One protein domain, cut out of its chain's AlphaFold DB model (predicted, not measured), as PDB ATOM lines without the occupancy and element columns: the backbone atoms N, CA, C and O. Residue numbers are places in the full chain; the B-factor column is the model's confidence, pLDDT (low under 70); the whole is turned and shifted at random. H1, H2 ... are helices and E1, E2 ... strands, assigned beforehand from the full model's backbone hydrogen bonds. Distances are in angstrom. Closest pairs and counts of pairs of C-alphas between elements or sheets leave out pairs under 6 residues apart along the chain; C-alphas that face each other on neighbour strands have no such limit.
ATOM      1  N   LYS A 188     295.072 -13.505 136.582       94.88
ATOM      2  CA  LYS A 188     293.623 -13.667 136.773       94.88
ATOM      3  C   LYS A 188     292.837 -12.600 136.017       94.88
ATOM      4  O   LYS A 188     293.347 -11.505 135.769       94.88
ATOM      5  N   GLY A 189     291.581 -12.915 135.708       93.94
ATOM      6  CA  GLY A 189     290.627 -12.006 135.073       93.94
ATOM      7  C   GLY A 189     291.185 -11.334 133.818       93.94
ATOM      8  O   GLY A 189     291.802 -11.994 132.986       93.94
ATOM      9  N   GLU A 190     291.016 -10.015 133.715       93.75
ATOM     10  CA  GLU A 190     291.419  -9.208 132.552       93.75
ATOM     11  C   GLU A 190     292.893  -9.363 132.149       93.75
ATOM     12  O   GLU A 190     293.239  -9.130 130.995       93.75
ATOM     13  N   ILE A 191     293.791  -9.744 133.067       94.50
ATOM     14  CA  ILE A 191     295.203  -9.954 132.718       94.50
ATOM     15  C   ILE A 191     295.352 -11.182 131.809       94.50
ATOM     16  O   ILE A 191     296.107 -11.131 130.840       94.50
ATOM     17  N   LEU A 192     294.599 -12.259 132.065       95.06
ATOM     18  CA  LEU A 192     294.603 -13.451 131.208       95.06
ATOM     19  C   LEU A 192     294.108 -13.115 129.798       95.06
ATOM     20  O   LEU A 192     294.697 -13.556 128.812       95.06
ATOM     21  N   GLU A 193     293.059 -12.297 129.707       95.44
ATOM     22  CA  GLU A 193     292.558 -11.781 128.434       95.44
ATOM     23  C   GLU A 193     293.617 -10.940 127.718       95.44
ATOM     24  O   GLU A 193     293.940 -11.226 126.568       95.44
ATOM     25  N   LYS A 194     294.222  -9.962 128.403       95.38
ATOM     26  CA  LYS A 194     295.267  -9.095 127.831       95.38
ATOM     27  C   LYS A 194     296.437  -9.892 127.264       95.38
ATOM     28  O   LYS A 194     296.875  -9.602 126.156       95.38
ATOM     29  N   LEU A 195     296.909 -10.919 127.972       95.50
ATOM     30  CA  LEU A 195     297.987 -11.784 127.478       95.50
ATOM     31  C   LEU A 195     297.596 -12.494 126.174       95.50
ATOM     32  O   LEU A 195     298.393 -12.545 125.241       95.50
ATOM     33  N   MET A 196     296.364 -13.004 126.082       96.12
ATOM     34  CA  MET A 196     295.863 -13.634 124.856       96.12
ATOM     35  C   MET A 196     295.686 -12.628 123.713       96.12
ATOM     36  O   MET A 196     296.016 -12.946 122.571       96.12
ATOM     37  N   LEU A 197     295.205 -11.418 124.014       95.88
ATOM     38  CA  LEU A 197     295.056 -10.338 123.038       95.88
ATOM     39  C   LEU A 197     296.408  -9.921 122.461       95.88
ATOM     40  O   LEU A 197     296.534  -9.872 121.242       95.88
ATOM     41  N   MET A 198     297.434  -9.744 123.299       93.88
ATOM     42  CA  MET A 198     298.806  -9.475 122.843       93.88
ATOM     43  C   MET A 198     299.328 -10.579 121.910       93.88
ATOM     44  O   MET A 198     300.033 -10.320 120.937       93.88
ATOM     45  N   SER A 199     298.968 -11.840 122.165       93.44
ATOM     46  CA  SER A 199     299.324 -12.941 121.262       93.44
ATOM     47  C   SER A 199     298.552 -12.921 119.940       93.44
ATOM     48  O   SER A 199     299.084 -13.359 118.915       93.44
ATOM     49  N   MET A 200     297.317 -12.417 119.930       96.00
ATOM     50  CA  MET A 200     296.551 -12.209 118.697       96.00
ATOM     51  C   MET A 200     297.039 -10.990 117.910       96.00
ATOM     52  O   MET A 200     297.059 -11.051 116.684       96.00
ATOM     53  N   GLU A 201     297.500  -9.929 118.575       94.81
ATOM     54  CA  GLU A 201     298.146  -8.781 117.922       94.81
ATOM     55  C   GLU A 201     299.326  -9.233 117.062       94.81
ATOM     56  O   GLU A 201     299.437  -8.816 115.917       94.81
ATOM     57  N   ARG A 202     300.109 -10.217 117.522       93.38
ATOM     58  CA  ARG A 202     301.181 -10.816 116.713       93.38
ATOM     59  C   ARG A 202     300.688 -11.430 115.394       93.38
ATOM     60  O   ARG A 202     301.374 -11.325 114.382       93.38
ATOM     61  N   HIS A 203     299.514 -12.068 115.382       95.38
ATOM     62  CA  HIS A 203     298.925 -12.578 114.137       95.38
ATOM     63  C   HIS A 203     298.528 -11.431 113.202       95.38
ATOM     64  O   HIS A 203     298.707 -11.539 111.991       95.38
ATOM     65  N   ILE A 204     298.011 -10.334 113.760       95.56
ATOM     66  CA  ILE A 204     297.643  -9.137 112.997       95.56
ATOM     67  C   ILE A 204     298.891  -8.465 112.415       95.56
ATOM     68  O   ILE A 204     298.917  -8.179 111.220       95.56
ATOM     69  N   ASP A 205     299.943  -8.285 113.213       94.06
ATOM     70  CA  ASP A 205     301.207  -7.668 112.793       94.06
ATOM     71  C   ASP A 205     301.884  -8.452 111.662       94.06
ATOM     72  O   ASP A 205     302.504  -7.878 110.766       94.06
ATOM     73  N   PHE A 206     301.737  -9.777 111.668       92.81
ATOM     74  CA  PHE A 206     302.209 -10.647 110.591       92.81
ATOM     75  C   PHE A 206     301.294 -10.673 109.359       92.81
ATOM     76  O   PHE A 206     301.663 -11.275 108.348       92.81
ATOM     77  N   GLY A 207     300.126 -10.029 109.417       92.69
ATOM     78  CA  GLY A 207     299.124 -10.051 108.354       92.69
ATOM     79  C   GLY A 207     298.441 -11.411 108.190       92.69
ATOM     80  O   GLY A 207     298.016 -11.740 107.087       92.69
ATOM     81  N   LEU A 208     298.374 -12.208 109.261       94.94
ATOM     82  CA  LEU A 208     297.786 -13.556 109.285       94.94
ATOM     83  C   LEU A 208     296.342 -13.565 109.789       94.94
ATOM     84  O   LEU A 208     295.642 -14.562 109.642       94.94
ATOM     85  N   ALA A 209     295.901 -12.483 110.427       96.69
ATOM     86  CA  ALA A 209     294.539 -12.330 110.909       96.69
ATOM     87  C   ALA A 209     294.121 -10.857 110.908       96.69
ATOM     88  O   ALA A 209     294.962  -9.959 110.954       96.69
ATOM     89  N   ARG A 210     292.812 -10.598 110.922       95.06
ATOM     90  CA  ARG A 210     292.241  -9.267 111.185       95.06
ATOM     91  C   ARG A 210     291.109  -9.361 112.198       95.06
ATOM     92  O   ARG A 210     290.355 -10.334 112.213       95.06
ATOM     93  N   LYS A 211     290.987  -8.339 113.049       96.50
ATOM     94  CA  LYS A 211     289.878  -8.233 114.002       96.50
ATOM     95  C   LYS A 211     288.581  -7.908 113.257       96.50
ATOM     96  O   LYS A 211     288.576  -7.057 112.369       96.50
ATOM     97  N   ILE A 212     287.501  -8.582 113.633       96.12
ATOM     98  CA  ILE A 212     286.137  -8.293 113.171       96.12
ATOM     99  C   ILE A 212     285.265  -7.902 114.371       96.12
ATOM    100  O   ILE A 212     285.775  -7.747 115.484       96.12
ATOM    101  N   GLU A 213     283.972  -7.676 114.143       96.44
ATOM    102  CA  GLU A 213     283.035  -7.315 115.209       96.44
ATOM    103  C   GLU A 213     283.048  -8.349 116.342       96.44
ATOM    104  O   GLU A 213     283.243  -9.541 116.119       96.44
ATOM    105  N   ASN A 214     282.878  -7.877 117.577       96.00
ATOM    106  CA  ASN A 214     282.797  -8.766 118.729       96.00
ATOM    107  C   ASN A 214     281.491  -9.570 118.692       96.00
ATOM    108  O   ASN A 214     280.463  -9.101 118.203       96.00
ATOM    109  N   TYR A 215     281.519 -10.758 119.290       94.75
ATOM    110  CA  TYR A 215     280.369 -11.654 119.383       94.75
ATOM    111  C   TYR A 215     279.964 -11.854 120.837       94.75
ATOM    112  O   TYR A 215     280.818 -11.960 121.712       94.75
ATOM    113  N   THR A 216     278.663 -11.930 121.095       96.19
ATOM    114  CA  THR A 216     278.113 -12.329 122.396       96.19
ATOM    115  C   THR A 216     277.291 -13.588 122.191       96.19
ATOM    116  O   THR A 216     276.435 -13.617 121.306       96.19
ATOM    117  N   ASP A 217     277.565 -14.634 122.966       93.06
ATOM    118  CA  ASP A 217     276.793 -15.873 122.874       93.06
ATOM    119  C   ASP A 217     275.468 -15.813 123.648       93.06
ATOM    120  O   ASP A 217     275.163 -14.864 124.370       93.06
ATOM    121  N   GLU A 218     274.670 -16.872 123.513       92.19
ATOM    122  CA  GLU A 218     273.361 -17.014 124.167       92.19
ATOM    123  C   GLU A 218     273.425 -16.975 125.703       92.19
ATOM    124  O   GLU A 218     272.404 -16.786 126.365       92.19
ATOM    125  N   ARG A 219     274.612 -17.168 126.291       89.00
ATOM    126  CA  ARG A 219     274.844 -17.129 127.740       89.00
ATOM    127  C   ARG A 219     275.360 -15.767 128.201       89.00
ATOM    128  O   ARG A 219     275.648 -15.612 129.387       89.00
ATOM    129  N   GLY A 220     275.472 -14.799 127.291       91.75
ATOM    130  CA  GLY A 220     276.001 -13.469 127.568       91.75
ATOM    131  C   GLY A 220     277.526 -13.423 127.685       91.75
ATOM    132  O   GLY A 220     278.050 -12.432 128.184       91.75
ATOM    133  N   GLN A 221     278.251 -14.470 127.270       93.62
ATOM    134  CA  GLN A 221     279.712 -14.431 127.220       93.62
ATOM    135  C   GLN A 221     280.147 -13.648 125.980       93.62
ATOM    136  O   GLN A 221     279.737 -13.955 124.860       93.62
ATOM    137  N   GLU A 222     281.000 -12.650 126.186       96.50
ATOM    138  CA  GLU A 222     281.577 -11.838 125.115       96.50
ATOM    139  C   GLU A 222     282.854 -12.475 124.555       96.50
ATOM    140  O   GLU A 222     283.603 -13.145 125.276       96.50
ATOM    141  N   TYR A 223     283.105 -12.247 123.266       97.12
ATOM    142  CA  TYR A 223     284.259 -12.751 122.532       97.12
ATOM    143  C   TYR A 223     284.826 -11.679 121.600       97.12
ATOM    144  O   TYR A 223     284.089 -11.043 120.839       97.12
ATOM    145  N   HIS A 224     286.152 -11.569 121.567       97.44
ATOM    146  CA  HIS A 224     286.871 -10.920 120.472       97.44
ATOM    147  C   HIS A 224     286.967 -11.891 119.298       97.44
ATOM    148  O   HIS A 224     287.310 -13.062 119.483       97.44
ATOM    149  N   GLN A 225     286.686 -11.419 118.087       96.44
ATOM    150  CA  GLN A 225     286.708 -12.262 116.896       96.44
ATOM    151  C   GLN A 225     287.817 -11.863 115.927       96.44
ATOM    152  O   GLN A 225     288.040 -10.680 115.660       96.44
ATOM    153  N   TYR A 226     288.471 -12.876 115.362       96.94
ATOM    154  CA  TYR A 226     289.548 -12.713 114.394       96.94
ATOM    155  C   TYR A 226     289.331 -13.656 113.217       96.94
ATOM    156  O   TYR A 226     289.238 -14.868 113.415       96.94
ATOM    157  N   VAL A 227     289.261 -13.110 112.005       96.94
ATOM    158  CA  VAL A 227     289.269 -13.911 110.773       96.94
ATOM    159  C   VAL A 227     290.711 -14.086 110.317       96.94
ATOM    160  O   VAL A 227     291.484 -13.123 110.328       96.94
ATOM    161  N   TYR A 228     291.082 -15.320 109.988       95.56
ATOM    162  CA  TYR A 228     292.419 -15.635 109.495       95.56
ATOM    163  C   TYR A 228     292.529 -15.299 108.012       95.56
ATOM    164  O   TYR A 228     291.539 -15.310 107.282       95.56
ATOM    165  N   ILE A 229     293.740 -14.968 107.590       94.50
ATOM    166  CA  ILE A 229     294.047 -14.479 106.253       94.50
ATOM    167  C   ILE A 229     294.986 -15.480 105.581       94.50
ATOM    168  O   ILE A 229     295.941 -15.959 106.195       94.50
ATOM    169  N   ASP A 230     294.705 -15.803 104.322       92.56
ATOM    170  CA  ASP A 230     295.534 -16.688 103.513       92.56
ATOM    171  C   ASP A 230     296.876 -16.020 103.127       92.56
ATOM    172  O   ASP A 230     297.067 -14.806 103.288       92.56
ATOM    173  N   PRO A 231     297.835 -16.770 102.554       91.00
ATOM    174  CA  PRO A 231     299.102 -16.195 102.116       91.00
ATOM    175  C   PRO A 231     298.968 -15.062 101.083       91.00
ATOM    176  O   PRO A 231     299.934 -14.342 100.856       91.00
ATOM    177  N   PHE A 232     297.823 -14.827 100.455       88.81
ATOM    178  CA  PHE A 232     297.645 -13.773  99.453       88.81
ATOM    179  C   PHE A 232     296.811 -12.582  99.932       88.81
ATOM    180  O   PHE A 232     296.664 -11.610  99.182       88.81
ATOM    181  N   GLY A 233     296.358 -12.601 101.186       88.25
ATOM    182  CA  GLY A 233     295.612 -11.508 101.798       88.25
ATOM    183  C   GLY A 233     294.093 -11.685 101.768       88.25
ATOM    184  O   GLY A 233     293.390 -10.714 102.042       88.25
ATOM    185  N   ASN A 234     293.581 -12.868 101.422       92.19
ATOM    186  CA  ASN A 234     292.143 -13.139 101.395       92.19
ATOM    187  C   ASN A 234     291.668 -13.735 102.719       92.19
ATOM    188  O   ASN A 234     292.392 -14.489 103.367       92.19
ATOM    189  N   ASP A 235     290.426 -13.437 103.091       94.19
ATOM    190  CA  ASP A 235     289.816 -14.029 104.276       94.19
ATOM    191  C   ASP A 235     289.632 -15.538 104.102       94.19
ATOM    192  O   ASP A 235     289.112 -16.015 103.091       94.19
ATOM    193  N   MET A 236     290.014 -16.281 105.130       93.31
ATOM    194  CA  MET A 236     289.721 -17.699 105.265       93.31
ATOM    195  C   MET A 236     288.367 -17.891 105.953       93.31
ATOM    196  O   MET A 236     287.918 -17.054 106.735       93.31
ATOM    197  N   GLU A 237     287.750 -19.058 105.766       91.31
ATOM    198  CA  GLU A 237     286.525 -19.445 106.490       91.31
ATOM    199  C   GLU A 237     286.763 -19.724 107.990       91.31
ATOM    200  O   GLU A 237     285.842 -20.066 108.731       91.31
ATOM    201  N   PHE A 238     288.002 -19.573 108.463       92.81
ATOM    202  CA  PHE A 238     288.382 -19.812 109.845       92.81
ATOM    203  C   PHE A 238     288.296 -18.530 110.687       92.81
ATOM    204  O   PHE A 238     289.049 -17.572 110.480       92.81
ATOM    205  N   ILE A 239     287.394 -18.535 111.676       94.44
ATOM    206  CA  ILE A 239     287.205 -17.445 112.642       94.44
ATOM    207  C   ILE A 239     287.553 -17.940 114.042       94.44
ATOM    208  O   ILE A 239     286.880 -18.813 114.593       94.44
ATOM    209  N   ARG A 240     288.547 -17.309 114.668       94.62
ATOM    210  CA  ARG A 240     288.885 -17.536 116.074       94.62
ATOM    211  C   ARG A 240     288.043 -16.638 116.974       94.62
ATOM    212  O   ARG A 240     288.025 -15.419 116.799       94.62
ATOM    213  N   LYS A 241     287.388 -17.246 117.964       95.62
ATOM    214  CA  LYS A 241     286.627 -16.558 119.015       95.62
ATOM    215  C   LYS A 241     287.412 -16.614 120.321       95.62
ATOM    216  O   LYS A 241     287.479 -17.657 120.964       95.62
ATOM    217  N   LEU A 242     288.022 -15.498 120.705       96.50
ATOM    218  CA  LEU A 242     288.749 -15.380 121.963       96.50
ATOM    219  C   LEU A 242     287.795 -14.866 123.057       96.50
ATOM    220  O   LEU A 242     287.344 -13.727 122.947       96.50
ATOM    221  N   PRO A 243     287.468 -15.663 124.089       95.62
ATOM    222  CA  PRO A 243     286.558 -15.238 125.151       95.62
ATOM    223  C   PRO A 243     287.128 -14.063 125.952       95.62
ATOM    224  O   PRO A 243     288.305 -14.067 126.304       95.62
ATOM    225  N   CYS A 244     286.281 -13.092 126.291       96.12
ATOM    226  CA  CYS A 244     286.603 -12.059 127.272       96.12
ATOM    227  C   CYS A 244     286.643 -12.673 128.680       96.12
ATOM    228  O   CYS A 244     285.784 -13.488 129.040       96.12
ATOM    229  N   ALA A 245     287.627 -12.297 129.494       94.81
ATOM    230  CA  ALA A 245     287.749 -12.844 130.839       94.81
ATOM    231  C   ALA A 245     286.775 -12.147 131.795       94.81
ATOM    232  O   ALA A 245     286.669 -10.923 131.840       94.81
ATOM    233  N   SER A 246     286.099 -12.926 132.637       92.62
ATOM    234  CA  SER A 246     285.300 -12.351 133.722       92.62
ATOM    235  C   SER A 246     286.197 -11.716 134.792       92.62
ATOM    236  O   SER A 246     287.339 -12.132 135.014       92.62
ATOM    237  N   LYS A 247     285.665 -10.733 135.527       91.12
ATOM    238  CA  LYS A 247     286.379 -10.101 136.646       91.12
ATOM    239  C   LYS A 247     286.863 -11.160 137.645       91.12
ATOM    240  O   LYS A 247     286.071 -11.955 138.138       91.12
ATOM    241  N   ASN A 248     288.160 -11.140 137.961       91.00
ATOM    242  CA  ASN A 248     288.834 -12.092 138.858       91.00
ATOM    243  C   ASN A 248     288.716 -13.575 138.457       91.00
ATOM    244  O   ASN A 248     288.900 -14.446 139.305       91.00
ATOM    245  N   GLN A 249     288.419 -13.886 137.192       93.94
ATOM    246  CA  GLN A 249     288.340 -15.269 136.733       93.94
ATOM    247  C   GLN A 249     289.663 -16.005 136.970       93.94
ATOM    248  O   GLN A 249     290.734 -15.530 136.587       93.94
ATOM    249  N   GLU A 250     289.573 -17.174 137.600       95.19
ATOM    250  CA  GLU A 250     290.722 -18.043 137.832       95.19
ATOM    251  C   GLU A 250     291.234 -18.634 136.516       95.19
ATOM    252  O   GLU A 250     290.449 -18.971 135.621       95.19
ATOM    253  N   ARG A 251     292.554 -18.830 136.429       95.06
ATOM    254  CA  ARG A 251     293.235 -19.335 135.229       95.06
ATOM    255  C   ARG A 251     292.574 -20.582 134.651       95.06
ATOM    256  O   ARG A 251     292.193 -20.575 133.491       95.06
ATOM    257  N   PHE A 252     292.386 -21.631 135.452       94.81
ATOM    258  CA  PHE A 252     291.828 -22.896 134.960       94.81
ATOM    259  C   PHE A 252     290.397 -22.752 134.423       94.81
ATOM    260  O   PHE A 252     290.013 -23.434 133.474       94.81
ATOM    261  N   SER A 253     289.604 -21.847 135.001       94.50
ATOM    262  CA  SER A 253     288.258 -21.552 134.509       94.50
ATOM    263  C   SER A 253     288.299 -20.824 133.168       94.50
ATOM    264  O   SER A 253     287.462 -21.096 132.311       94.50
ATOM    265  N   TYR A 254     289.265 -19.927 132.974       96.12
ATOM    266  CA  TYR A 254     289.486 -19.261 131.693       96.12
ATOM    267  C   TYR A 254     290.052 -20.225 130.637       96.12
ATOM    268  O   TYR A 254     289.545 -20.273 129.522       96.12
ATOM    269  N   GLU A 255     291.009 -21.084 130.997       95.62
ATOM    270  CA  GLU A 255     291.548 -22.139 130.123       95.62
ATOM    271  C   GLU A 255     290.455 -23.091 129.618       95.62
ATOM    272  O   GLU A 255     290.483 -23.501 128.458       95.62
ATOM    273  N   ALA A 256     289.457 -23.396 130.451       94.81
ATOM    274  CA  ALA A 256     288.298 -24.181 130.038       94.81
ATOM    275  C   ALA A 256     287.413 -23.445 129.013       94.81
ATOM    276  O   ALA A 256     286.810 -24.094 128.159       94.81
ATOM    277  N   LEU A 257     287.323 -22.107 129.070       94.19
ATOM    278  CA  LEU A 257     286.656 -21.322 128.024       94.19
ATOM    279  C   LEU A 257     287.461 -21.338 126.724       94.19
ATOM    280  O   LEU A 257     286.868 -21.522 125.664       94.19
ATOM    281  N   LEU A 258     288.786 -21.189 126.805       95.69
ATOM    282  CA  LEU A 258     289.675 -21.265 125.642       95.69
ATOM    283  C   LEU A 258     289.527 -22.613 124.927       95.69
ATOM    284  O   LEU A 258     289.261 -22.647 123.731       95.69
ATOM    285  N   GLU A 259     289.598 -23.717 125.674       94.12
ATOM    286  CA  GLU A 259     289.477 -25.073 125.128       94.12
ATOM    287  C   GLU A 259     288.123 -25.326 124.461       94.12
ATOM    288  O   GLU A 259     288.075 -25.895 123.375       94.12
ATOM    289  N   ARG A 260     287.022 -24.854 125.064       91.62
ATOM    290  CA  ARG A 260     285.679 -24.952 124.462       91.62
ATOM    291  C   ARG A 260     285.549 -24.207 123.135       91.62
ATOM    292  O   ARG A 260     284.657 -24.534 122.363       91.62
ATOM    293  N   ASN A 261     286.396 -23.207 122.904       90.06
ATOM    294  CA  ASN A 261     286.415 -22.394 121.691       90.06
ATOM    295  C   ASN A 261     287.605 -22.740 120.780       90.06
ATOM    296  O   ASN A 261     287.961 -21.937 119.922       90.06
ATOM    297  N   GLU A 262     288.232 -23.905 120.988       90.81
ATOM    298  CA  GLU A 262     289.368 -24.396 120.195       90.81
ATOM    299  C   GLU A 262     290.566 -23.427 120.170       90.81
ATOM    300  O   GLU A 262     291.395 -23.433 119.260       90.81
ATOM    301  N   VAL A 263     290.689 -22.594 121.206       93.06
ATOM    302  CA  VAL A 263     291.826 -21.693 121.395       93.06
ATOM    303  C   VAL A 263     292.879 -22.400 122.254       93.06
ATOM    304  O   VAL A 263     292.535 -23.010 123.274       93.06
ATOM    305  N   PRO A 264     294.180 -22.313 121.909       93.56
ATOM    306  CA  PRO A 264     295.234 -22.831 122.768       93.56
ATOM    307  C   PRO A 264     295.119 -22.298 124.204       93.56
ATOM    308  O   PRO A 264     294.943 -21.103 124.424       93.56
ATOM    309  N   LYS A 265     295.278 -23.189 125.190       92.19
ATOM    310  CA  LYS A 265     295.080 -22.895 126.625       92.19
ATOM    311  C   LYS A 265     296.035 -21.858 127.219       92.19
ATOM    312  O   LYS A 265     295.915 -21.546 128.391       92.19
ATOM    313  N   ASN A 266     297.017 -21.364 126.477       91.19
ATOM    314  CA  ASN A 266     297.862 -20.278 126.949       91.19
ATOM    315  C   ASN A 266     298.343 -19.416 125.788       91.19
ATOM    316  O   ASN A 266     298.467 -19.864 124.644       91.19
ATOM    317  N   TYR A 267     298.668 -18.180 126.133       92.94
ATOM    318  CA  TYR A 267     299.066 -17.155 125.184       92.94
ATOM    319  C   TYR A 267     300.393 -17.465 124.473       92.94
ATOM    320  O   TYR A 267     300.567 -17.058 123.326       92.94
ATOM    321  N   LEU A 268     301.307 -18.220 125.100       91.00
ATOM    322  CA  LEU A 268     302.582 -18.624 124.496       91.00
ATOM    323  C   LEU A 268     302.378 -19.543 123.293       91.00
ATOM    324  O   LEU A 268     303.011 -19.350 122.259       91.00
ATOM    325  N   ARG A 269     301.456 -20.505 123.394       91.94
ATOM    326  CA  ARG A 269     301.104 -21.383 122.271       91.94
ATOM    327  C   ARG A 269     300.493 -20.603 121.116       91.94
ATOM    328  O   ARG A 269     300.835 -20.880 119.975       91.94
ATOM    329  N   VAL A 270     299.670 -19.596 121.410       93.81
ATOM    330  CA  VAL A 270     299.132 -18.689 120.384       93.81
ATOM    331  C   VAL A 270     300.265 -17.917 119.690       93.81
ATOM    332  O   VAL A 270     300.273 -17.806 118.471       93.81
ATOM    333  N   GLN A 271     301.286 -17.443 120.412       91.75
ATOM    334  CA  GLN A 271     302.440 -16.786 119.769       91.75
ATOM    335  C   GLN A 271     303.278 -17.743 118.919       91.75
ATOM    336  O   GLN A 271     303.754 -17.357 117.852       91.75
ATOM    337  N   MET A 272     303.484 -18.975 119.394       90.75
ATOM    338  CA  MET A 272     304.196 -20.003 118.633       90.75
ATOM    339  C   MET A 272     303.458 -20.343 117.338       90.75
ATOM    340  O   MET A 272     304.093 -20.403 116.290       90.75
ATOM    341  N   GLU A 273     302.136 -20.491 117.408       93.25
ATOM    342  CA  GLU A 273     301.268 -20.696 116.248       93.25
ATOM    343  C   GLU A 273     301.431 -19.564 115.222       93.25
ATOM    344  O   GLU A 273     301.656 -19.846 114.050       93.25
ATOM    345  N   ALA A 274     301.431 -18.298 115.661       93.06
ATOM    346  CA  ALA A 274     301.640 -17.151 114.769       93.06
ATOM    347  C   ALA A 274     302.973 -17.235 114.009       93.06
ATOM    348  O   ALA A 274     303.032 -16.965 112.813       93.06
ATOM    349  N   ASN A 275     304.054 -17.608 114.706       92.12
ATOM    350  CA  ASN A 275     305.380 -17.736 114.097       92.12
ATOM    351  C   ASN A 275     305.430 -18.886 113.088       92.12
ATOM    352  O   ASN A 275     305.907 -18.689 111.976       92.12
ATOM    353  N   GLN A 276     304.909 -20.056 113.464       93.62
ATOM    354  CA  GLN A 276     304.864 -21.227 112.586       93.62
ATOM    355  C   GLN A 276     304.025 -20.951 111.341       93.62
ATOM    356  O   GLN A 276     304.422 -21.291 110.230       93.62
ATOM    357  N   PHE A 277     302.879 -20.291 111.507       92.56
ATOM    358  CA  PHE A 277     302.015 -19.982 110.381       92.56
ATOM    359  C   PHE A 277     302.621 -18.909 109.465       92.56
ATOM    360  O   PHE A 277     302.494 -19.003 108.244       92.56
TER     361      PHE A 277
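What this domain is: This is residues 188 to 277 of the 343 residues of an uncharacterized protein of Parcubacteria group bacterium GW2011_GWD2_42_14 (UniProt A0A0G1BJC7). A strongly twisted sheet of three strands, E1, E2 and E3, has the long helix H1 packed along one face and its other face bare. H3 lies side by side with H1, away from the sheet, and H2 sits at one end, by the end of E3 and the start of H1. The printed part has 90 residues, with three named helices and three named strands in the order H1 E1 E2 E3 H2 H3; the sheet's order is E1 - E2 - E3, all antiparallel. The class is mixed, helices and strands. The whole is compact, with a radius of gyration of the C-alphas of 12.8 A and spans of 40 by 27 by 18 A.

How they stand to each other: Start with H1, residues 190 to 205. It is on the sheet of E1, residues 209 to 216, E2, residues 222 to 229, and E3, residues 235 to 243, with a height over the sheet of 9.3 A, two layers in which a helix covers one face. It runs along the strands, at 12 degrees to E2 on the local plane, and lies over E1, E2 and, only just, E3, on which 3 of its C-alphas fall. The strands make a meander, each the antiparallel neighbour of the one before. In the hairpin E1 and E2, look at N 210 and O 227, 2.9 A apart and within hydrogen-bond range; in the hairpin E2 and E3, at N 226 and O 240, 3.0 A. E1 bends by 60 degrees at residue 213 and E3 by 65 degrees at residue 238. Next comes H2, residues 251 to 260, which only grazes the sheet with its residues 254 to 260; its closest C-alphas to E3 are those of Leu 257 and Pro 243, 6.7 A apart. H1 and H2 are close but not clearly touching, with the C-alphas of Leu 192 and Arg 251 closest at 7.3 A. H3, residues 267 to 277, touches H1 at a shallow tilt of 10 degrees, the same way, closest at the C-alphas of Met 196 and Tyr 267, 4.8 A. H3 is not on the sheet, and it is apart from H2. In H2 and H3 every O i to N i+4 pair is within hydrogen-bond range; in H1, 11 of 12 are.

Where its parts are: Find C-alpha 190 at (291.419, -9.208, 132.552); from there H1 runs 22.1 A to C-alpha 205. E1 covers 20.0 A, E2 22.8 A and E3 21.2 A, ending at C-alpha 243 at (286.558, -15.238, 125.151). H2 spans 14.3 A, and H3 spans 15.4 A to C-alpha 277 at (302.015, -19.982, 110.381).

The domain as a whole: Look for the two C-alphas farthest apart at Phe 232 and Asn 248, 40.4 A. The printed part has no cut and no long link. The mean pLDDT of the printed part is 94.0, and no printed residue is under 70.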